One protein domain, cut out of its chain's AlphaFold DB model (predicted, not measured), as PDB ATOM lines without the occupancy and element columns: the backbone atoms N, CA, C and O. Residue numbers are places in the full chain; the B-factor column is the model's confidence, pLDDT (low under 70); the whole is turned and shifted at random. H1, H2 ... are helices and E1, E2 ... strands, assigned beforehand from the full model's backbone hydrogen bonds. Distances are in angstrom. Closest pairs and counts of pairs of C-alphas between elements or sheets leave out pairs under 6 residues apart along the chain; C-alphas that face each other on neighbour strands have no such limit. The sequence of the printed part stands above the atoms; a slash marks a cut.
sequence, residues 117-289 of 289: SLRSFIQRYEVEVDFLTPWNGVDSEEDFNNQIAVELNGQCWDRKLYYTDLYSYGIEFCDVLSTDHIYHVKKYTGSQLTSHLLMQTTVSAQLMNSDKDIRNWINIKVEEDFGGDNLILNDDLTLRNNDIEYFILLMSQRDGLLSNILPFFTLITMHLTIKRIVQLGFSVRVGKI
ATOM      1  N   SER A 117     231.465 245.480 259.459       96.12
ATOM      2  CA  SER A 117     230.962 244.776 258.276       96.12
ATOM      3  C   SER A 117     230.163 245.695 257.344       96.12
ATOM      4  O   SER A 117     230.292 245.604 256.122       96.12
ATOM      5  N   LEU A 118     229.388 246.619 257.917       95.06
ATOM      6  CA  LEU A 118     228.579 247.592 257.194       95.06
ATOM      7  C   LEU A 118     229.461 248.618 256.477       95.06
ATOM      8  O   LEU A 118     229.272 248.873 255.288       95.06
ATOM      9  N   ARG A 119     230.482 249.132 257.174       95.88
ATOM     10  CA  ARG A 119     231.492 250.030 256.597       95.88
ATOM     11  C   ARG A 119     232.227 249.367 255.439       95.88
ATOM     12  O   ARG A 119     232.260 249.912 254.342       95.88
ATOM     13  N   SER A 120     232.709 248.143 255.655       97.38
ATOM     14  CA  SER A 120     233.395 247.355 254.624       97.38
ATOM     15  C   SER A 120     232.499 247.072 253.418       97.38
ATOM     16  O   SER A 120     232.977 247.029 252.288       97.38
ATOM     17  N   PHE A 121     231.194 246.863 253.632       97.69
ATOM     18  CA  PHE A 121     230.239 246.699 252.538       97.69
ATOM     19  C   PHE A 121     230.149 247.967 251.689       97.69
ATOM     20  O   PHE A 121     230.283 247.867 250.472       97.69
ATOM     21  N   ILE A 122     229.924 249.124 252.321       96.88
ATOM     22  CA  ILE A 122     229.725 250.410 251.635       96.88
ATOM     23  C   ILE A 122     231.001 250.831 250.909       96.88
ATOM     24  O   ILE A 122     230.929 251.218 249.748       96.88
ATOM     25  N   GLN A 123     232.164 250.625 251.528       96.88
ATOM     26  CA  GLN A 123     233.464 250.945 250.945       96.88
ATOM     27  C   GLN A 123     233.707 250.266 249.583       96.88
ATOM     28  O   GLN A 123     234.411 250.816 248.747       96.88
ATOM     29  N   ARG A 124     233.109 249.097 249.306       97.38
ATOM     30  CA  ARG A 124     233.228 248.436 247.986       97.38
ATOM     31  C   ARG A 124     232.511 249.171 246.853       97.38
ATOM     32  O   ARG A 124     232.769 248.877 245.689       97.38
ATOM     33  N   TYR A 125     231.576 250.046 247.197       97.69
ATOM     34  CA  TYR A 125     230.824 250.873 246.260       97.69
ATOM     35  C   TYR A 125     231.301 252.328 246.290       97.69
ATOM     36  O   TYR A 125     230.847 253.119 245.467       97.69
ATOM     37  N   GLU A 126     232.198 252.678 247.217       96.44
ATOM     38  CA  GLU A 126     232.784 254.010 247.296       96.44
ATOM     39  C   GLU A 126     233.744 254.271 246.137       96.44
ATOM     40  O   GLU A 126     234.549 253.409 245.779       96.44
ATOM     41  N   VAL A 127     233.665 255.477 245.580       96.12
ATOM     42  CA  VAL A 127     234.557 255.967 244.526       96.12
ATOM     43  C   VAL A 127     235.140 257.320 244.903       96.12
ATOM     44  O   VAL A 127     234.483 258.139 245.549       96.12
ATOM     45  N   GLU A 128     236.376 257.557 244.472       93.56
ATOM     46  CA  GLU A 128     236.917 258.910 244.411       93.56
ATOM     47  C   GLU A 128     236.271 259.631 243.227       93.56
ATOM     48  O   GLU A 128     236.174 259.080 242.131       93.56
ATOM     49  N   VAL A 129     235.779 260.845 243.465       94.06
ATOM     50  CA  VAL A 129     235.106 261.654 242.447       94.06
ATOM     51  C   VAL A 129     236.097 262.692 241.927       94.06
ATOM     52  O   VAL A 129     236.073 263.850 242.326       94.06
ATOM     53  N   ASP A 130     237.027 262.248 241.083       93.31
ATOM     54  CA  ASP A 130     238.073 263.079 240.466       93.31
ATOM     55  C   ASP A 130     237.690 263.611 239.072       93.31
ATOM     56  O   ASP A 130     238.370 264.475 238.516       93.31
ATOM     57  N   PHE A 131     236.585 263.109 238.522       92.88
ATOM     58  CA  PHE A 131     236.035 263.478 237.219       92.88
ATOM     59  C   PHE A 131     235.055 264.662 237.268       92.88
ATOM     60  O   PHE A 131     234.594 265.098 236.217       92.88
ATOM     61  N   LEU A 132     234.739 265.172 238.462       95.62
ATOM     62  CA  LEU A 132     233.943 266.383 238.674       95.62
ATOM     63  C   LEU A 132     234.767 267.421 239.425       95.62
ATOM     64  O   LEU A 132     235.641 267.080 240.226       95.62
ATOM     65  N   THR A 133     234.447 268.693 239.218       94.19
ATOM     66  CA  THR A 133     234.984 269.759 240.060       94.19
ATOM     67  C   THR A 133     234.528 269.549 241.513       94.19
ATOM     68  O   THR A 133     233.324 269.435 241.761       94.19
ATOM     69  N   PRO A 134     235.455 269.530 242.493       93.88
ATOM     70  CA  PRO A 134     235.101 269.398 243.902       93.88
ATOM     71  C   PRO A 134     234.169 270.516 244.370       93.88
ATOM     72  O   PRO A 134     234.309 271.669 243.948       93.88
ATOM     73  N   TRP A 135     233.254 270.207 245.288       95.25
ATOM     74  CA  TRP A 135     232.371 271.221 245.848       95.25
ATOM     75  C   TRP A 135     233.201 272.216 246.663       95.25
ATOM     76  O   TRP A 135     234.057 271.848 247.466       95.25
ATOM     77  N   ASN A 136     232.947 273.506 246.482       92.25
ATOM     78  CA  ASN A 136     233.739 274.569 247.105       92.25
ATOM     79  C   ASN A 136     233.344 274.873 248.568       92.25
ATOM     80  O   ASN A 136     233.894 275.784 249.188       92.25
ATOM     81  N   GLY A 137     232.364 274.149 249.115       91.38
ATOM     82  CA  GLY A 137     231.856 274.339 250.474       91.38
ATOM     83  C   GLY A 137     230.800 275.441 250.629       91.38
ATOM     84  O   GLY A 137     230.196 275.548 251.700       91.38
ATOM     85  N   VAL A 138     230.543 276.242 249.588       90.69
ATOM     86  CA  VAL A 138     229.619 277.388 249.637       90.69
ATOM     87  C   VAL A 138     228.444 277.268 248.673       90.69
ATOM     88  O   VAL A 138     227.351 277.695 249.047       90.69
ATOM     89  N   ASP A 139     228.635 276.649 247.508       92.38
ATOM     90  CA  ASP A 139     227.598 276.557 246.478       92.38
ATOM     91  C   ASP A 139     226.358 275.822 246.992       92.38
ATOM     92  O   ASP A 139     226.441 274.923 247.848       92.38
ATOM     93  N   SER A 140     225.196 276.239 246.488       92.56
ATOM     94  CA  SER A 140     223.942 275.541 246.748       92.56
ATOM     95  C   SER A 140     223.889 274.207 245.991       92.56
ATOM     96  O   SER A 140     224.674 273.970 245.075       92.56
ATOM     97  N   GLU A 141     222.963 273.324 246.384       92.38
ATOM     98  CA  GLU A 141     222.708 272.070 245.650       92.38
ATOM     99  C   GLU A 141     222.338 272.371 244.187       92.38
ATOM    100  O   GLU A 141     222.873 271.753 243.277       92.38
ATOM    101  N   GLU A 142     221.515 273.399 243.961       95.06
ATOM    102  CA  GLU A 142     221.085 273.837 242.628       95.06
ATOM    103  C   GLU A 142     222.255 274.341 241.770       95.06
ATOM    104  O   GLU A 142     222.395 273.940 240.613       95.06
ATOM    105  N   ASP A 143     223.122 275.197 242.324       96.31
ATOM    106  CA  ASP A 143     224.293 275.711 241.598       96.31
ATOM    107  C   ASP A 143     225.231 274.565 241.198       96.31
ATOM    108  O   ASP A 143     225.688 274.489 240.056       96.31
ATOM    109  N   PHE A 144     225.468 273.639 242.130       96.19
ATOM    110  CA  PHE A 144     226.346 272.497 241.912       96.19
ATOM    111  C   PHE A 144     225.766 271.507 240.891       96.19
ATOM    112  O   PHE A 144     226.476 271.093 239.976       96.19
ATOM    113  N   ASN A 145     224.471 271.183 240.978       97.38
ATOM    114  CA  ASN A 145     223.780 270.309 240.025       97.38
ATOM    115  C   ASN A 145     223.852 270.869 238.593       97.38
ATOM    116  O   ASN A 145     224.173 270.140 237.651       97.38
ATOM    117  N   ASN A 146     223.638 272.179 238.423       97.56
ATOM    118  CA  ASN A 146     223.780 272.838 237.123       97.56
ATOM    119  C   ASN A 146     225.219 272.784 236.593       97.56
ATOM    120  O   ASN A 146     225.425 272.556 235.399       97.56
ATOM    121  N   GLN A 147     226.215 272.970 237.462       97.31
ATOM    122  CA  GLN A 147     227.620 272.888 237.076       97.31
ATOM    123  C   GLN A 147     227.999 271.479 236.600       97.31
ATOM    124  O   GLN A 147     228.513 271.326 235.490       97.31
ATOM    125  N   ILE A 148     227.732 270.445 237.405       97.56
ATOM    126  CA  ILE A 148     228.145 269.078 237.062       97.56
ATOM    127  C   ILE A 148     227.377 268.541 235.850       97.56
ATOM    128  O   ILE A 148     227.930 267.754 235.087       97.56
ATOM    129  N   ALA A 149     226.139 268.998 235.612       97.69
ATOM    130  CA  ALA A 149     225.407 268.663 234.393       97.69
ATOM    131  C   ALA A 149     226.180 269.103 233.139       97.69
ATOM    132  O   ALA A 149     226.265 268.342 232.180       97.69
ATOM    133  N   VAL A 150     226.813 270.281 233.157       97.25
ATOM    134  CA  VAL A 150     227.657 270.743 232.042       97.25
ATOM    135  C   VAL A 150     228.940 269.918 231.935       97.25
ATOM    136  O   VAL A 150     229.293 269.489 230.839       97.25
ATOM    137  N   GLU A 151     229.628 269.660 233.052       97.19
ATOM    138  CA  GLU A 151     230.880 268.881 233.065       97.19
ATOM    139  C   GLU A 151     230.691 267.453 232.530       97.19
ATOM    140  O   GLU A 151     231.555 266.920 231.832       97.19
ATOM    141  N   LEU A 152     229.526 266.860 232.800       96.75
ATOM    142  CA  LEU A 152     229.159 265.510 232.378       96.75
ATOM    143  C   LEU A 152     228.568 265.441 230.963       96.75
ATOM    144  O   LEU A 152     228.208 264.349 230.524       96.75
ATOM    145  N   ASN A 153     228.445 266.571 230.252       96.19
ATOM    146  CA  ASN A 153     227.634 266.687 229.028       96.19
ATOM    147  C   ASN A 153     226.226 266.085 229.216       96.19
ATOM    148  O   ASN A 153     225.716 265.360 228.363       96.19
ATOM    149  N   GLY A 154     225.648 266.330 230.388       97.06
ATOM    150  CA  GLY A 154     224.358 265.830 230.822       97.06
ATOM    151  C   GLY A 154     223.301 266.924 230.920       97.06
ATOM    152  O   GLY A 154     223.400 268.004 230.336       97.06
ATOM    153  N   GLN A 155     222.261 266.622 231.685       97.88
ATOM    154  CA  GLN A 155     221.078 267.446 231.886       97.88
ATOM    155  C   GLN A 155     220.816 267.618 233.380       97.88
ATOM    156  O   GLN A 155     220.900 266.652 234.138       97.88
ATOM    157  N   CYS A 156     220.470 268.833 233.802       97.69
ATOM    158  CA  CYS A 156     220.062 269.114 235.178       97.69
ATOM    159  C   CYS A 156     218.565 268.813 235.343       97.69
ATOM    160  O   CYS A 156     217.717 269.489 234.754       97.69
ATOM    161  N   TRP A 157     218.250 267.773 236.112       97.31
ATOM    162  CA  TRP A 157     216.895 267.296 236.400       97.31
ATOM    163  C   TRP A 157     216.385 267.709 237.789       97.31
ATOM    164  O   TRP A 157     215.232 267.411 238.104       97.31
ATOM    165  N   ASP A 158     217.193 268.447 238.558       93.94
ATOM    166  CA  ASP A 158     216.830 269.013 239.863       93.94
ATOM    167  C   ASP A 158     215.427 269.644 239.832       93.94
ATOM    168  O   ASP A 158     215.081 270.436 238.943       93.94
ATOM    169  N   ARG A 159     214.600 269.258 240.808       90.88
ATOM    170  CA  ARG A 159     213.209 269.701 241.016       90.88
ATOM    171  C   ARG A 159     212.229 269.347 239.893       90.88
ATOM    172  O   ARG A 159     211.100 269.851 239.890       90.88
ATOM    173  N   LYS A 160     212.589 268.471 238.949       93.88
ATOM    174  CA  LYS A 160     211.640 267.939 237.957       93.88
ATOM    175  C   LYS A 160     210.839 266.794 238.570       93.88
ATOM    176  O   LYS A 160     211.350 265.699 238.794       93.88
ATOM    177  N   LEU A 161     209.558 267.061 238.820       93.06
ATOM    178  CA  LEU A 161     208.675 266.150 239.544       93.06
ATOM    179  C   LEU A 161     207.777 265.335 238.606       93.06
ATOM    180  O   LEU A 161     207.079 265.870 237.739       93.06
ATOM    181  N   TYR A 162     207.787 264.024 238.824       91.12
ATOM    182  CA  TYR A 162     206.884 263.053 238.229       91.12
ATOM    183  C   TYR A 162     205.662 262.856 239.128       91.12
ATOM    184  O   TYR A 162     205.796 262.430 240.275       91.12
ATOM    185  N   TYR A 163     204.473 263.158 238.605       88.94
ATOM    186  CA  TYR A 163     203.208 263.060 239.334       88.94
ATOM    187  C   TYR A 163     202.355 261.912 238.801       88.94
ATOM    188  O   TYR A 163     202.200 261.758 237.588       88.94
ATOM    189  N   THR A 164     201.753 261.151 239.712       81.94
ATOM    190  CA  THR A 164     200.747 260.118 239.416       81.94
ATOM    191  C   THR A 164     199.688 260.106 240.515       81.94
ATOM    192  O   THR A 164     199.879 260.725 241.561       81.94
ATOM    193  N   ASP A 165     198.608 259.345 240.330       76.88
ATOM    194  CA  ASP A 165     197.604 259.127 241.383       76.88
ATOM    195  C   ASP A 165     198.202 258.478 242.649       76.88
ATOM    196  O   ASP A 165     197.681 258.665 243.744       76.88
ATOM    197  N   LEU A 166     199.306 257.729 242.519       71.69
ATOM    198  CA  LEU A 166     200.045 257.157 243.653       71.69
ATOM    199  C   LEU A 166     201.051 258.144 244.263       71.69
ATOM    200  O   LEU A 166     201.497 257.946 245.391       71.69
ATOM    201  N   TYR A 167     201.423 259.184 243.517       74.19
ATOM    202  CA  TYR A 167     202.475 260.144 243.847       74.19
ATOM    203  C   TYR A 167     201.949 261.576 243.718       74.19
ATOM    204  O   TYR A 167     202.450 262.379 242.928       74.19
ATOM    205  N   SER A 168     200.929 261.895 244.515       73.25
ATOM    206  CA  SER A 168     200.229 263.187 244.515       73.25
ATOM    207  C   SER A 168     201.154 264.379 244.808       73.25
ATOM    208  O   SER A 168     200.983 265.459 244.243       73.25
ATOM    209  N   TYR A 169     202.187 264.177 245.630       72.88
ATOM    210  CA  TYR A 169     203.190 265.196 245.967       72.88
ATOM    211  C   TYR A 169     204.380 265.250 244.997       72.88
ATOM    212  O   TYR A 169     205.211 266.153 245.104       72.88
ATOM    213  N   GLY A 170     204.428 264.337 244.024       83.12
ATOM    214  CA  GLY A 170     205.490 264.245 243.030       83.12
ATOM    215  C   GLY A 170     206.727 263.497 243.525       83.12
ATOM    216  O   GLY A 170     207.073 263.522 244.706       83.12
ATOM    217  N   ILE A 171     207.406 262.827 242.598       85.25
ATOM    218  CA  ILE A 171     208.709 262.195 242.817       85.25
ATOM    219  C   ILE A 171     209.737 262.873 241.933       85.25
ATOM    220  O   ILE A 171     209.555 262.990 240.725       85.25
ATOM    221  N   GLU A 172     210.849 263.258 242.533       90.75
ATOM    222  CA  GLU A 172     212.037 263.658 241.799       90.75
ATOM    223  C   GLU A 172     212.787 262.420 241.298       90.75
ATOM    224  O   GLU A 172     213.174 261.555 242.088       90.75
ATOM    225  N   PHE A 173     212.950 262.310 239.978       93.94
ATOM    226  CA  PHE A 173     213.585 261.143 239.362       93.94
ATOM    227  C   PHE A 173     215.095 261.097 239.623       93.94
ATOM    228  O   PHE A 173     215.615 260.038 239.968       93.94
ATOM    229  N   CYS A 174     215.793 262.220 239.466       97.12
ATOM    230  CA  CYS A 174     217.217 262.386 239.756       97.12
ATOM    231  C   CYS A 174     217.596 263.869 239.747       97.12
ATOM    232  O   CYS A 174     216.841 264.688 239.231       97.12
ATOM    233  N   ASP A 175     218.796 264.186 240.229       97.38
ATOM    234  CA  ASP A 175     219.345 265.543 240.198       97.38
ATOM    235  C   ASP A 175     219.996 265.859 238.846       97.38
ATOM    236  O   ASP A 175     219.780 266.921 238.262       97.38
ATOM    237  N   VAL A 176     220.793 264.923 238.319       98.12
ATOM    238  CA  VAL A 176     221.498 265.069 237.037       98.12
ATOM    239  C   VAL A 176     221.450 263.754 236.267       98.12
ATOM    240  O   VAL A 176     221.637 262.677 236.831       98.12
ATOM    241  N   LEU A 177     221.220 263.852 234.960       97.69
ATOM    242  CA  LEU A 177     221.177 262.719 234.040       97.69
ATOM    243  C   LEU A 177     222.288 262.861 232.998       97.69
ATOM    244  O   LEU A 177     222.412 263.914 232.376       97.69
ATOM    245  N   SER A 178     223.069 261.808 232.773       95.94
ATOM    246  CA  SER A 178     223.950 261.692 231.604       95.94
ATOM    247  C   SER A 178     223.605 260.428 230.811       95.94
ATOM    248  O   SER A 178     222.644 259.737 231.140       95.94
ATOM    249  N   THR A 179     224.344 260.135 229.737       93.50
ATOM    250  CA  THR A 179     224.020 259.037 228.805       93.50
ATOM    251  C   THR A 179     223.792 257.686 229.493       93.50
ATOM    252  O   THR A 179     222.836 256.992 229.162       93.50
ATOM    253  N   ASP A 180     224.624 257.345 230.480       92.31
ATOM    254  CA  ASP A 180     224.593 256.038 231.158       92.31
ATOM    255  C   ASP A 180     224.490 256.145 232.688       92.31
ATOM    256  O   ASP A 180     224.535 255.136 233.394       92.31
ATOM    257  N   HIS A 181     224.352 257.363 233.218       96.81
ATOM    258  CA  HIS A 181     224.443 257.607 234.651       96.81
ATOM    259  C   HIS A 181     223.282 258.444 235.171       96.81
ATOM    260  O   HIS A 181     222.879 259.440 234.565       96.81
ATOM    261  N   ILE A 182     222.798 258.051 236.344       98.06
ATOM    262  CA  ILE A 182     221.758 258.762 237.084       98.06
ATOM    263  C   ILE A 182     222.370 259.238 238.397       98.06
ATOM    264  O   ILE A 182     222.712 258.427 239.263       98.06
ATOM    265  N   TYR A 183     222.526 260.548 238.544       98.19
ATOM    266  CA  TYR A 183     223.152 261.153 239.712       98.19
ATOM    267  C   TYR A 183     222.091 261.661 240.678       98.19
ATOM    268  O   TYR A 183     221.156 262.366 240.301       98.19
ATOM    269  N   HIS A 184     222.291 261.314 241.940       97.62
ATOM    270  CA  HIS A 184     221.574 261.845 243.080       97.62
ATOM    271  C   HIS A 184     222.571 262.575 243.971       97.62
ATOM    272  O   HIS A 184     223.523 261.963 244.461       97.62
ATOM    273  N   VAL A 185     222.373 263.869 244.178       95.62
ATOM    274  CA  VAL A 185     223.315 264.752 244.856       95.62
ATOM    275  C   VAL A 185     222.656 265.354 246.086       95.62
ATOM    276  O   VAL A 185     221.533 265.843 246.047       95.62
ATOM    277  N   LYS A 186     223.363 265.343 247.219       92.62
ATOM    278  CA  LYS A 186     222.885 266.032 248.419       92.62
ATOM    279  C   LYS A 186     224.002 266.694 249.183       92.62
ATOM    280  O   LYS A 186     225.045 266.093 249.445       92.62
ATOM    281  N   LYS A 187     223.738 267.899 249.669       90.50
ATOM    282  CA  LYS A 187     224.583 268.562 250.647       90.50
ATOM    283  C   LYS A 187     224.540 267.811 251.966       90.50
ATOM    284  O   LYS A 187     223.504 267.719 252.633       90.50
ATOM    285  N   TYR A 188     225.692 267.299 252.389       86.31
ATOM    286  CA  TYR A 188     225.780 266.568 253.641       86.31
ATOM    287  C   TYR A 188     225.781 267.530 254.831       86.31
ATOM    288  O   TYR A 188     226.797 268.130 255.181       86.31
ATOM    289  N   THR A 189     224.617 267.663 255.465       70.81
ATOM    290  CA  THR A 189     224.413 268.471 256.681       70.81
ATOM    291  C   THR A 189     223.846 267.661 257.853       70.81
ATOM    292  O   THR A 189     223.574 268.222 258.907       70.81
ATOM    293  N   GLY A 190     223.684 266.341 257.696       65.38
ATOM    294  CA  GLY A 190     223.168 265.425 258.721       65.38
ATOM    295  C   GLY A 190     222.510 264.173 258.123       65.38
ATOM    296  O   GLY A 190     222.260 264.106 256.921       65.38
ATOM    297  N   SER A 191     222.204 263.175 258.960       59.50
ATOM    298  CA  SER A 191     221.724 261.851 258.511       59.50
ATOM    299  C   SER A 191     220.309 261.845 257.907       59.50
ATOM    300  O   SER A 191     220.014 261.022 257.035       59.50
ATOM    301  N   GLN A 192     219.439 262.763 258.358       57.50
ATOM    302  CA  GLN A 192     218.056 262.903 257.882       57.50
ATOM    303  C   GLN A 192     218.019 263.157 256.381       57.50
ATOM    304  O   GLN A 192     217.465 262.359 255.635       57.50
ATOM    305  N   LEU A 193     218.677 264.233 255.943       60.50
ATOM    306  CA  LEU A 193     218.675 264.666 254.548       60.50
ATOM    307  C   LEU A 193     219.322 263.628 253.630       60.50
ATOM    308  O   LEU A 193     218.856 263.421 252.513       60.50
ATOM    309  N   THR A 194     220.324 262.895 254.122       72.75
ATOM    310  CA  THR A 194     220.879 261.761 253.377       72.75
ATOM    311  C   THR A 194     219.879 260.616 253.238       72.75
ATOM    312  O   THR A 194     219.842 259.973 252.200       72.75
ATOM    313  N   SER A 195     219.028 260.358 254.230       73.81
ATOM    314  CA  SER A 195     218.023 259.291 254.127       73.81
ATOM    315  C   SER A 195     216.945 259.602 253.081       73.81
ATOM    316  O   SER A 195     216.495 258.683 252.399       73.81
ATOM    317  N   HIS A 196     216.589 260.881 252.903       77.69
ATOM    318  CA  HIS A 196     215.697 261.328 251.825       77.69
ATOM    319  C   HIS A 196     216.306 261.065 250.449       77.69
ATOM    320  O   HIS A 196     215.667 260.408 249.629       77.69
ATOM    321  N   LEU A 197     217.569 261.462 250.249       90.62
ATOM    322  CA  LEU A 197     218.312 261.168 249.020       90.62
ATOM    323  C   LEU A 197     218.284 259.665 248.705       90.62
ATOM    324  O   LEU A 197     217.921 259.256 247.611       90.62
ATOM    325  N   LEU A 198     218.605 258.826 249.693       91.06
ATOM    326  CA  LEU A 198     218.667 257.373 249.522       91.06
ATOM    327  C   LEU A 198     217.309 256.746 249.181       91.06
ATOM    328  O   LEU A 198     217.245 255.789 248.400       91.06
ATOM    329  N   MET A 199     216.222 257.280 249.744       85.69
ATOM    330  CA  MET A 199     214.870 256.868 249.382       85.69
ATOM    331  C   MET A 199     214.538 257.293 247.949       85.69
ATOM    332  O   MET A 199     214.096 256.450 247.171       85.69
ATOM    333  N   GLN A 200     214.815 258.545 247.573       89.38
ATOM    334  CA  GLN A 200     214.619 259.048 246.209       89.38
ATOM    335  C   GLN A 200     215.386 258.202 245.187       89.38
ATOM    336  O   GLN A 200     214.787 257.724 244.227       89.38
ATOM    337  N   THR A 201     216.664 257.898 245.436       95.38
ATOM    338  CA  THR A 201     217.462 257.013 244.570       95.38
ATOM    339  C   THR A 201     216.839 255.621 244.455       95.38
ATOM    340  O   THR A 201     216.765 255.040 243.373       95.38
ATOM    341  N   THR A 202     216.352 255.072 245.570       92.88
ATOM    342  CA  THR A 202     215.716 253.748 245.582       92.88
ATOM    343  C   THR A 202     214.429 253.732 244.759       92.88
ATOM    344  O   THR A 202     214.189 252.777 244.020       92.88
ATOM    345  N   VAL A 203     213.597 254.765 244.892       90.94
ATOM    346  CA  VAL A 203     212.338 254.907 244.152       90.94
ATOM    347  C   VAL A 203     212.613 255.149 242.668       90.94
ATOM    348  O   VAL A 203     212.018 254.470 241.834       90.94
ATOM    349  N   SER A 204     213.576 256.012 242.339       94.62
ATOM    350  CA  SER A 204     214.058 256.244 240.974       94.62
ATOM    351  C   SER A 204     214.433 254.936 240.274       94.62
ATOM    352  O   SER A 204     213.881 254.616 239.221       94.62
ATOM    353  N   ALA A 205     215.272 254.110 240.908       95.38
ATOM    354  CA  ALA A 205     215.650 252.800 240.377       95.38
ATOM    355  C   ALA A 205     214.443 251.866 240.194       95.38
ATOM    356  O   ALA A 205     214.340 251.151 239.198       95.38
ATOM    357  N   GLN A 206     213.496 251.855 241.134       91.94
ATOM    358  CA  GLN A 206     212.309 251.003 241.023       91.94
ATOM    359  C   GLN A 206     211.426 251.386 239.838       91.94
ATOM    360  O   GLN A 206     211.019 250.494 239.082       91.94
ATOM    361  N   LEU A 207     211.168 252.687 239.683       91.75
ATOM    362  CA  LEU A 207     210.404 253.241 238.571       91.75
ATOM    363  C   LEU A 207     211.118 252.942 237.253       91.75
ATOM    364  O   LEU A 207     210.518 252.346 236.365       91.75
ATOM    365  N   MET A 208     212.416 253.240 237.148       93.25
ATOM    366  CA  MET A 208     213.168 253.024 235.908       93.25
ATOM    367  C   MET A 208     213.158 251.559 235.448       93.25
ATOM    368  O   MET A 208     213.033 251.270 234.252       93.25
ATOM    369  N   ASN A 209     213.256 250.621 236.396       90.19
ATOM    370  CA  ASN A 209     213.212 249.189 236.105       90.19
ATOM    371  C   ASN A 209     211.814 248.703 235.689       90.19
ATOM    372  O   ASN A 209     211.701 247.864 234.796       90.19
ATOM    373  N   SER A 210     210.758 249.175 236.355       81.44
ATOM    374  CA  SER A 210     209.466 248.466 236.374       81.44
ATOM    375  C   SER A 210     208.313 249.235 235.734       81.44
ATOM    376  O   SER A 210     207.281 248.633 235.442       81.44
ATOM    377  N   ASP A 211     208.473 250.538 235.523       81.50
ATOM    378  CA  ASP A 211     207.406 251.439 235.114       81.50
ATOM    379  C   ASP A 211     207.662 251.980 233.698       81.50
ATOM    380  O   ASP A 211     208.750 252.453 233.366       81.50
ATOM    381  N   LYS A 212     206.662 251.877 232.821       87.62
ATOM    382  CA  LYS A 212     206.730 252.456 231.471       87.62
ATOM    383  C   LYS A 212     206.322 253.925 231.469       87.62
ATOM    384  O   LYS A 212     206.784 254.673 230.606       87.62
ATOM    385  N   ASP A 213     205.502 254.340 232.426       91.75
ATOM    386  CA  ASP A 213     204.955 255.686 232.497       91.75
ATOM    387  C   ASP A 213     206.042 256.690 232.876       91.75
ATOM    388  O   ASP A 213     206.094 257.766 232.283       91.75
ATOM    389  N   ILE A 214     206.986 256.315 233.753       93.56
ATOM    390  CA  ILE A 214     208.162 257.156 234.031       93.56
ATOM    391  C   ILE A 214     209.012 257.369 232.775       93.56
ATOM    392  O   ILE A 214     209.489 258.472 232.538       93.56
ATOM    393  N   ARG A 215     209.175 256.351 231.918       94.50
ATOM    394  CA  ARG A 215     209.982 256.468 230.692       94.50
ATOM    395  C   ARG A 215     209.311 257.374 229.672       94.50
ATOM    396  O   ARG A 215     209.966 258.206 229.055       94.50
ATOM    397  N   ASN A 216     207.993 257.248 229.533       95.12
ATOM    398  CA  ASN A 216     207.213 258.166 228.715       95.12
ATOM    399  C   ASN A 216     207.285 259.602 229.259       95.12
ATOM    400  O   ASN A 216     207.467 260.543 228.490       95.12
ATOM    401  N   TRP A 217     207.200 259.773 230.580       95.69
ATOM    402  CA  TRP A 217     207.356 261.076 231.224       95.69
ATOM    403  C   TRP A 217     208.747 261.678 230.996       95.69
ATOM    404  O   TRP A 217     208.823 262.841 230.610       95.69
ATOM    405  N   ILE A 218     209.825 260.895 231.139       95.75
ATOM    406  CA  ILE A 218     211.196 261.322 230.811       95.75
ATOM    407  C   ILE A 218     211.251 261.803 229.361       95.75
ATOM    408  O   ILE A 218     211.748 262.893 229.100       95.75
ATOM    409  N   ASN A 219     210.698 261.032 228.420       95.12
ATOM    410  CA  ASN A 219     210.715 261.395 227.005       95.12
ATOM    411  C   ASN A 219     210.000 262.728 226.727       95.12
ATOM    412  O   ASN A 219     210.522 263.569 226.006       95.12
ATOM    413  N   ILE A 220     208.835 262.950 227.342       95.44
ATOM    414  CA  ILE A 220     208.106 264.223 227.240       95.44
ATOM    415  C   ILE A 220     208.922 265.364 227.856       95.44
ATOM    416  O   ILE A 220     209.061 266.422 227.249       95.44
ATOM    417  N   LYS A 221     209.503 265.150 229.043       96.00
ATOM    418  CA  LYS A 221     210.296 266.170 229.736       96.00
ATOM    419  C   LYS A 221     211.554 266.567 228.976       96.00
ATOM    420  O   LYS A 221     211.921 267.737 228.989       96.00
ATOM    421  N   VAL A 222     212.176 265.621 228.278       95.62
ATOM    422  CA  VAL A 222     213.314 265.891 227.398       95.62
ATOM    423  C   VAL A 222     212.944 266.819 226.244       95.62
ATOM    424  O   VAL A 222     213.694 267.747 225.943       95.62
ATOM    425  N   GLU A 223     211.792 266.609 225.612       94.56
ATOM    426  CA  GLU A 223     211.307 267.497 224.548       94.56
ATOM    427  C   GLU A 223     211.016 268.909 225.074       94.56
ATOM    428  O   GLU A 223     211.393 269.899 224.446       94.56
ATOM    429  N   GLU A 224     210.385 269.009 226.246       95.12
ATOM    430  CA  GLU A 224     210.000 270.288 226.854       95.12
ATOM    431  C   GLU A 224     211.204 271.112 227.328       95.12
ATOM    432  O   GLU A 224     211.272 272.314 227.061       95.12
ATOM    433  N   ASP A 225     212.149 270.471 228.021       94.62
ATOM    434  CA  ASP A 225     213.176 271.171 228.795       94.62
ATOM    435  C   ASP A 225     214.574 271.101 228.154       94.62
ATOM    436  O   ASP A 225     215.428 271.934 228.461       94.62
ATOM    437  N   PHE A 226     214.816 270.139 227.253       94.25
ATOM    438  CA  PHE A 226     216.139 269.862 226.668       94.25
ATOM    439  C   PHE A 226     216.141 269.773 225.133       94.25
ATOM    440  O   PHE A 226     217.131 269.354 224.538       94.25
ATOM    441  N   GLY A 227     215.054 270.182 224.468       91.62
ATOM    442  CA  GLY A 227     214.990 270.263 223.005       91.62
ATOM    443  C   GLY A 227     215.067 268.913 222.285       91.62
ATOM    444  O   GLY A 227     215.505 268.876 221.134       91.62
ATOM    445  N   GLY A 228     214.675 267.826 222.959       89.75
ATOM    446  CA  GLY A 228     214.572 266.487 222.367       89.75
ATOM    447  C   GLY A 228     215.832 265.620 222.478       89.75
ATOM    448  O   GLY A 228     215.849 264.497 221.976       89.75
ATOM    449  N   ASP A 229     216.892 266.090 223.142       90.50
ATOM    450  CA  ASP A 229     218.119 265.302 223.316       90.50
ATOM    451  C   ASP A 229     217.957 264.222 224.402       90.50
ATOM    452  O   ASP A 229     218.288 264.420 225.570       90.50
ATOM    453  N   ASN A 230     217.376 263.071 224.052       93.06
ATOM    454  CA  ASN A 230     217.146 262.003 225.026       93.06
ATOM    455  C   ASN A 230     218.440 261.235 225.309       93.06
ATOM    456  O   ASN A 230     218.928 260.497 224.456       93.06
ATOM    457  N   LEU A 231     218.990 261.388 226.513       94.81
ATOM    458  CA  LEU A 231     220.282 260.797 226.861       94.81
ATOM    459  C   LEU A 231     220.200 259.305 227.204       94.81
ATOM    460  O   LEU A 231     221.157 258.587 226.928       94.81
ATOM    461  N   ILE A 232     219.071 258.832 227.748       94.38
ATOM    462  CA  ILE A 232     218.966 257.491 228.351       94.38
ATOM    463  C   ILE A 232     217.981 256.555 227.632       94.38
ATOM    464  O   ILE A 232     218.093 255.334 227.761       94.38
ATOM    465  N   LEU A 233     217.034 257.084 226.845       94.19
ATOM    466  CA  LEU A 233     216.027 256.293 226.126       94.19
ATOM    467  C   LEU A 233     216.188 256.367 224.602       94.19
ATOM    468  O   LEU A 233     216.605 257.378 224.033       94.19
ATOM    469  N   ASN A 234     215.848 255.267 223.939       93.19
ATOM    470  CA  ASN A 234     215.590 255.215 222.503       93.19
ATOM    471  C   ASN A 234     214.176 255.746 222.201       93.19
ATOM    472  O   ASN A 234     213.336 255.843 223.098       93.19
ATOM    473  N   ASP A 235     213.879 255.992 220.924       90.25
ATOM    474  CA  ASP A 235     212.562 256.465 220.462       90.25
ATOM    475  C   ASP A 235     211.402 255.520 220.836       90.25
ATOM    476  O   ASP A 235     210.252 255.941 220.948       90.25
ATOM    477  N   ASP A 236     211.684 254.230 221.046       92.25
ATOM    478  CA  ASP A 236     210.711 253.222 221.483       92.25
ATOM    479  C   ASP A 236     210.570 253.119 223.017       92.25
ATOM    480  O   ASP A 236     209.934 252.192 223.525       92.25
ATOM    481  N   LEU A 237     211.152 254.072 223.756       91.56
ATOM    482  CA  LEU A 237     211.189 254.149 225.221       91.56
ATOM    483  C   LEU A 237     211.952 252.996 225.899       91.56
ATOM    484  O   LEU A 237     211.824 252.774 227.112       91.56
ATOM    485  N   THR A 238     212.757 252.239 225.151       92.44
ATOM    486  CA  THR A 238     213.733 251.311 225.737       92.44
ATOM    487  C   THR A 238     214.986 252.057 226.186       92.44
ATOM    488  O   THR A 238     215.274 253.148 225.705       92.44
ATOM    489  N   LEU A 239     215.734 251.478 227.126       91.62
ATOM    490  CA  LEU A 239     217.027 252.020 227.537       91.62
ATOM    491  C   LEU A 239     218.019 251.979 226.365       91.62
ATOM    492  O   LEU A 239     218.132 250.952 225.694       91.62
ATOM    493  N   ARG A 240     218.773 253.065 226.154       92.62
ATOM    494  CA  ARG A 240     219.899 253.097 225.201       92.62
ATOM    495  C   ARG A 240     220.996 252.120 225.601       92.62
ATOM    496  O   ARG A 240     221.566 251.444 224.746       92.62
ATOM    497  N   ASN A 241     221.242 252.026 226.902       90.06
ATOM    498  CA  ASN A 241     222.204 251.126 227.510       90.06
ATOM    499  C   ASN A 241     221.564 250.409 228.704       90.06
ATOM    500  O   ASN A 241     220.895 251.032 229.525       90.06
ATOM    501  N   ASN A 242     221.761 249.094 228.803       87.62
ATOM    502  CA  ASN A 242     221.248 248.317 229.932       87.62
ATOM    503  C   ASN A 242     222.142 248.429 231.177       87.62
ATOM    504  O   ASN A 242     221.678 248.131 232.274       87.62
ATOM    505  N   ASP A 243     223.386 248.888 231.022       92.62
ATOM    506  CA  ASP A 243     224.367 249.024 232.099       92.62
ATOM    507  C   ASP A 243     224.277 250.399 232.786       92.62
ATOM    508  O   ASP A 243     225.286 251.070 232.994       92.62
ATOM    509  N   ILE A 244     223.062 250.830 233.140       96.19
ATOM    510  CA  ILE A 244     222.850 252.094 233.860       96.19
ATOM    511  C   ILE A 244     223.493 252.022 235.251       96.19
ATOM    512  O   ILE A 244     223.273 251.069 236.013       96.19
ATOM    513  N   GLU A 245     224.256 253.058 235.601       97.75
ATOM    514  CA  GLU A 245     224.906 253.189 236.903       97.75
ATOM    515  C   GLU A 245     224.371 254.403 237.679       97.75
ATOM    516  O   GLU A 245     224.355 255.540 237.209       97.75
ATOM    517  N   TYR A 246     223.920 254.151 238.906       98.50
ATOM    518  CA  TYR A 246     223.476 255.185 239.834       98.50
ATOM    519  C   TYR A 246     224.658 255.746 240.620       98.50
ATOM    520  O   TYR A 246     225.434 254.992 241.204       98.50
ATOM    521  N   PHE A 247     224.746 257.064 240.728       98.31
ATOM    522  CA  PHE A 247     225.714 257.747 241.580       98.31
ATOM    523  C   PHE A 247     224.995 258.444 242.728       98.31
ATOM    524  O   PHE A 247     224.129 259.282 242.506       98.31
ATOM    525  N   ILE A 248     225.375 258.118 243.962       97.69
ATOM    526  CA  ILE A 248     224.890 258.791 245.169       97.69
ATOM    527  C   ILE A 248     226.030 259.657 245.697       97.69
ATOM    528  O   ILE A 248     227.017 259.144 246.228       97.69
ATOM    529  N   LEU A 249     225.906 260.967 245.524       96.12
ATOM    530  CA  LEU A 249     226.965 261.936 245.753       96.12
ATOM    531  C   LEU A 249     226.629 262.833 246.943       96.12
ATOM    532  O   LEU A 249     225.579 263.469 246.993       96.12
ATOM    533  N   LEU A 250     227.538 262.896 247.912       94.69
ATOM    534  CA  LEU A 250     227.393 263.731 249.098       94.69
ATOM    535  C   LEU A 250     228.368 264.903 249.048       94.69
ATOM    536  O   LEU A 250     229.577 264.703 249.139       94.69
ATOM    537  N   MET A 251     227.845 266.126 248.971       93.75
ATOM    538  CA  MET A 251     228.667 267.336 249.000       93.75
ATOM    539  C   MET A 251     229.174 267.537 250.434       93.75
ATOM    540  O   MET A 251     228.384 267.822 251.345       93.75
ATOM    541  N   SER A 252     230.468 267.323 250.680       90.62
ATOM    542  CA  SER A 252     231.046 267.385 252.022       90.62
ATOM    543  C   SER A 252     232.549 267.648 252.036       90.62
ATOM    544  O   SER A 252     233.340 266.915 251.456       90.62
ATOM    545  N   GLN A 253     232.950 268.615 252.864       88.31
ATOM    546  CA  GLN A 253     234.353 268.947 253.141       88.31
ATOM    547  C   GLN A 253     234.989 268.080 254.245       88.31
ATOM    548  O   GLN A 253     236.109 268.341 254.672       88.31
ATOM    549  N   ARG A 254     234.270 267.088 254.791       87.38
ATOM    550  CA  ARG A 254     234.811 266.229 255.858       87.38
ATOM    551  C   ARG A 254     235.836 265.265 255.279       87.38
ATOM    552  O   ARG A 254     235.509 264.567 254.329       87.38
ATOM    553  N   ASP A 255     237.015 265.148 255.877       86.19
ATOM    554  CA  ASP A 255     238.047 264.206 255.427       86.19
ATOM    555  C   ASP A 255     237.679 262.735 255.663       86.19
ATOM    556  O   ASP A 255     236.974 262.391 256.610       86.19
ATOM    557  N   GLY A 256     238.212 261.850 254.814       88.81
ATOM    558  CA  GLY A 256     238.031 260.399 254.910       88.81
ATOM    559  C   GLY A 256     236.908 259.825 254.039       88.81
ATOM    560  O   GLY A 256     236.182 260.548 253.349       88.81
ATOM    561  N   LEU A 257     236.819 258.493 254.066       89.88
ATOM    562  CA  LEU A 257     235.817 257.684 253.362       89.88
ATOM    563  C   LEU A 257     234.416 257.905 253.936       89.88
ATOM    564  O   LEU A 257     234.269 258.060 255.153       89.88
ATOM    565  N   LEU A 258     233.389 257.843 253.087       91.44
ATOM    566  CA  LEU A 258     231.992 258.003 253.503       91.44
ATOM    567  C   LEU A 258     231.612 256.973 254.566       91.44
ATOM    568  O   LEU A 258     231.078 257.332 255.615       91.44
ATOM    569  N   SER A 259     231.975 255.709 254.357       91.88
ATOM    570  CA  SER A 259     231.787 254.620 255.321       91.88
ATOM    571  C   SER A 259     232.361 254.921 256.704       91.88
ATOM    572  O   SER A 259     231.874 254.371 257.689       91.88
ATOM    573  N   ASN A 260     233.358 255.803 256.816       90.06
ATOM    574  CA  ASN A 260     233.964 256.153 258.094       90.06
ATOM    575  C   ASN A 260     233.377 257.395 258.767       90.06
ATOM    576  O   ASN A 260     233.464 257.489 259.992       90.06
ATOM    577  N   ILE A 261     232.792 258.315 257.996       87.94
ATOM    578  CA  ILE A 261     232.278 259.596 258.507       87.94
ATOM    579  C   ILE A 261     230.755 259.644 258.647       87.94
ATOM    580  O   ILE A 261     230.232 260.551 259.301       87.94
ATOM    581  N   LEU A 262     230.044 258.718 258.000       88.19
ATOM    582  CA  LEU A 262     228.592 258.641 258.065       88.19
ATOM    583  C   LEU A 262     228.137 257.960 259.368       88.19
ATOM    584  O   LEU A 262     228.745 256.971 259.789       88.19
ATOM    585  N   PRO A 263     227.052 258.454 259.988       86.19
ATOM    586  CA  PRO A 263     226.472 257.849 261.181       86.19
ATOM    587  C   PRO A 263     225.852 256.489 260.852       86.19
ATOM    588  O   PRO A 263     225.444 256.223 259.716       86.19
ATOM    589  N   PHE A 264     225.727 255.634 261.861       86.50
ATOM    590  CA  PHE A 264     225.214 254.271 261.759       86.50
ATOM    591  C   PHE A 264     223.878 254.173 261.026       86.50
ATOM    592  O   PHE A 264     223.704 253.287 260.186       86.50
ATOM    593  N   PHE A 265     222.944 255.091 261.292       82.56
ATOM    594  CA  PHE A 265     221.654 255.090 260.599       82.56
ATOM    595  C   PHE A 265     221.810 255.262 259.089       82.56
ATOM    596  O   PHE A 265     221.257 254.479 258.320       82.56
ATOM    597  N   THR A 266     222.610 256.242 258.663       86.38
ATOM    598  CA  THR A 266     222.880 256.463 257.241       86.38
ATOM    599  C   THR A 266     223.587 255.265 256.631       86.38
ATOM    600  O   THR A 266     223.239 254.879 255.522       86.38
ATOM    601  N   LEU A 267     224.523 254.632 257.347       91.38
ATOM    602  CA  LEU A 267     225.174 253.411 256.869       91.38
ATOM    603  C   LEU A 267     224.152 252.278 256.644       91.38
ATOM    604  O   LEU A 267     224.215 251.585 255.629       91.38
ATOM    605  N   ILE A 268     223.176 252.095 257.544       88.81
ATOM    606  CA  ILE A 268     222.122 251.081 257.367       88.81
ATOM    607  C   ILE A 268     221.286 251.398 256.129       88.81
ATOM    608  O   ILE A 268     221.101 250.526 255.276       88.81
ATOM    609  N   THR A 269     220.789 252.630 256.019       88.19
ATOM    610  CA  THR A 269     219.948 253.044 254.893       88.19
ATOM    611  C   THR A 269     220.711 252.909 253.575       88.19
ATOM    612  O   THR A 269     220.198 252.314 252.634       88.19
ATOM    613  N   MET A 270     221.977 253.336 253.535       93.75
ATOM    614  CA  MET A 270     222.859 253.222 252.370       93.75
ATOM    615  C   MET A 270     223.033 251.760 251.946       93.75
ATOM    616  O   MET A 270     222.906 251.428 250.771       93.75
ATOM    617  N   HIS A 271     223.269 250.857 252.902       94.06
ATOM    618  CA  HIS A 271     223.379 249.425 252.626       94.06
ATOM    619  C   HIS A 271     222.105 248.845 252.004       94.06
ATOM    620  O   HIS A 271     222.186 248.064 251.052       94.06
ATOM    621  N   LEU A 272     220.931 249.219 252.521       90.69
ATOM    622  CA  LEU A 272     219.645 248.774 251.982       90.69
ATOM    623  C   LEU A 272     219.405 249.325 250.571       90.69
ATOM    624  O   LEU A 272     219.044 248.552 249.683       90.69
ATOM    625  N   THR A 273     219.671 250.614 250.351       94.50
ATOM    626  CA  THR A 273     219.563 251.276 249.044       94.50
ATOM    627  C   THR A 273     220.469 250.620 248.010       94.50
ATOM    628  O   THR A 273     219.977 250.177 246.974       94.50
ATOM    629  N   ILE A 274     221.759 250.435 248.316       97.00
ATOM    630  CA  ILE A 274     222.709 249.760 247.419       97.00
ATOM    631  C   ILE A 274     222.207 248.361 247.053       97.00
ATOM    632  O   ILE A 274     222.145 248.007 245.877       97.00
ATOM    633  N   LYS A 275     221.810 247.549 248.045       93.69
ATOM    634  CA  LYS A 275     221.314 246.190 247.774       93.69
ATOM    635  C   LYS A 275     220.061 246.203 246.913       93.69
ATOM    636  O   LYS A 275     219.925 245.329 246.061       93.69
ATOM    637  N   ARG A 276     219.160 247.163 247.127       92.06
ATOM    638  CA  ARG A 276     217.932 247.286 246.344       92.06
ATOM    639  C   ARG A 276     218.228 247.657 244.893       92.06
ATOM    640  O   ARG A 276     217.683 247.005 244.013       92.06
ATOM    641  N   ILE A 277     219.108 248.625 244.649       95.44
ATOM    642  CA  ILE A 277     219.507 249.039 243.294       95.44
ATOM    643  C   ILE A 277     220.163 247.869 242.548       95.44
ATOM    644  O   ILE A 277     219.741 247.528 241.445       95.44
ATOM    645  N   VAL A 278     221.092 247.158 243.197       95.81
ATOM    646  CA  VAL A 278     221.740 245.968 242.617       95.81
ATOM    647  C   VAL A 278     220.731 244.850 242.323       95.81
ATOM    648  O   VAL A 278     220.821 244.186 241.294       95.81
ATOM    649  N   GLN A 279     219.738 244.633 243.192       91.31
ATOM    650  CA  GLN A 279     218.663 243.657 242.953       91.31
ATOM    651  C   GLN A 279     217.757 244.022 241.773       91.31
ATOM    652  O   GLN A 279     217.169 243.125 241.173       91.31
ATOM    653  N   LEU A 280     217.625 245.315 241.465       90.69
ATOM    654  CA  LEU A 280     216.887 245.812 240.304       90.69
ATOM    655  C   LEU A 280     217.708 245.716 239.008       90.69
ATOM    656  O   LEU A 280     217.184 246.023 237.948       90.69
ATOM    657  N   GLY A 281     218.961 245.248 239.079       92.62
ATOM    658  CA  GLY A 281     219.816 245.017 237.914       92.62
ATOM    659  C   GLY A 281     220.708 246.196 237.531       92.62
ATOM    660  O   GLY A 281     221.391 246.103 236.518       92.62
ATOM    661  N   PHE A 282     220.745 247.265 238.329       96.44
ATOM    662  CA  PHE A 282     221.589 248.433 238.069       96.44
ATOM    663  C   PHE A 282     222.894 248.402 238.866       96.44
ATOM    664  O   PHE A 282     222.976 247.814 239.951       96.44
ATOM    665  N   SER A 283     223.908 249.095 238.349       97.25
ATOM    666  CA  SER A 283     225.135 249.384 239.096       97.25
ATOM    667  C   SER A 283     224.934 250.597 240.004       97.25
ATOM    668  O   SER A 283     224.049 251.422 239.779       97.25
ATOM    669  N   VAL A 284     225.744 250.709 241.057       98.12
ATOM    670  CA  VAL A 284     225.700 251.859 241.966       98.12
ATOM    671  C   VAL A 284     227.088 252.207 242.480       98.12
ATOM    672  O   VAL A 284     227.864 251.318 242.837       98.12
ATOM    673  N   ARG A 285     227.374 253.504 242.564       98.06
ATOM    674  CA  ARG A 285     228.538 254.086 243.227       98.06
ATOM    675  C   ARG A 285     228.094 255.117 244.241       98.06
ATOM    676  O   ARG A 285     227.072 255.780 244.077       98.06
ATOM    677  N   VAL A 286     228.881 255.250 245.294       97.12
ATOM    678  CA  VAL A 286     228.677 256.270 246.316       97.12
ATOM    679  C   VAL A 286     229.944 257.110 246.410       97.12
ATOM    680  O   VAL A 286     231.049 256.579 246.375       97.12
ATOM    681  N   GLY A 287     229.806 258.424 246.476       94.81
ATOM    682  CA  GLY A 287     230.940 259.335 246.391       94.81
ATOM    683  C   GLY A 287     230.731 260.571 247.241       94.81
ATOM    684  O   GLY A 287     229.604 260.943 247.567       94.81
ATOM    685  N   LYS A 288     231.835 261.206 247.616       92.50
ATOM    686  CA  LYS A 288     231.840 262.497 248.303       92.50
ATOM    687  C   LYS A 288     232.527 263.516 247.406       92.50
ATOM    688  O   LYS A 288     233.542 263.170 246.803       92.50
ATOM    689  N   ILE A 289     231.982 264.728 247.352       90.75
ATOM    690  CA  ILE A 289     232.464 265.821 246.496       90.75
ATOM    691  C   ILE A 289     232.621 267.110 247.292       90.75
ATOM    692  O   ILE A 289     231.842 267.312 248.255       90.75
TER     693      ILE A 289
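AT A GLANCE: This is residues 117 to 289 of the 289 residues of an uncharacterized protein of Bacteroidetes bacterium (UniProt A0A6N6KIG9). What does the fold look like? One strongly twisted, four-stranded sheet has H3 and H6 side by side over one face, while H2 covers its edge strand E4 on the other face. H4 makes a corner with H3, the small hairpin E2 E3 is beside these two helices, and H1 and H5 sit together near E1. What is printed? There are 173 residues with six named helices and six named strands, in the order H1 E1 H2 E2 E3 E4 H3 H4 E5 H5 H6 E6, a mixed class; the large sheet, order E1 E6 E5 E4, is parallel. The whole is compact, with a radius of gyration of the C-alphas of 15.5 A and spans of 43 by 32 by 30 A.

IN THESE COORDINATES: Where does the printed part begin? H1 is residues 117 to 123, from C-alpha 117 at (230.962, 244.776, 258.276). E1 is residues 126 to 128, H2 141 to 151, E2 161 to 164 and E3 167 to 172. What follows? E4 is residues 181 to 187, 19.4 A long; H3, residues 191 to 210, measures 28.6 A, and H4, residues 212 to 226, 20.4 A. How does it end? E5 is residues 245 to 251, 19.0 A; H5 is residues 258 to 261; H6, residues 264 to 279, measures 22.6 A. E6, residues 283 to 288, ends with C-alpha 288 at (231.840, 262.497, 248.303).

HOW THE PARTS SIT: Which strands pair? Within hydrogen-bond range are N 127 and O 286 of E1 and E6, 2.9 A, N 248 and O 285 of E5 and E6, 2.9 A, and N 184 and O 247 of E4 and E5, 2.8 A. The antiparallel hairpin E2 and E3 has N 162 and O 171 at 2.8 A. Which helices are on the large sheet? H3 and H6 are on the same face at heights of 9.5 A and 10.0 A over the sheet, and touch at a shallow tilt of 8 degrees, the same way, the closest C-alphas being those of Ser 191 and Thr 266, 5.7 A. H2 is on the opposite face; its closest C-alphas to E4 are those of Glu 141 and Lys 187, 6.4 A. E4, H3 H4, E5 and E5, H5 H6, E6 are strand-helix-strand units, parallel neighbour strands joined through helices, with right-handed crossovers. Where are the others? H4 is not on this sheet and touches H3 only at the corner, only just, with 3 pairs of C-alphas within 8 A, the closest those of Leu 207 and Ile 214, 6.4 A; the closest C-alphas of E2 and H4 are those of Tyr 162 and Trp 217, 7.3 A. H1 and H5 only graze the sheet and touch, with the C-alphas of Arg 119 and Ser 259 closest at 4.8 A. Every O i to N i+4 pair is within hydrogen-bond range in H1, H2, H3, H4 and H6, and H5 is too short for one.

THE WHOLE: How far does it reach? The two C-alphas farthest apart are those of Ser 117 and Gly 227, 46.4 A. Which links are long? E1 to H2, with 12 residues between them, and H4 to E5, with 18, are long links, and the printed part has no cut. Where is confidence low? The mean pLDDT of the printed part is 91.5, and residues 190 to 193 are under 70.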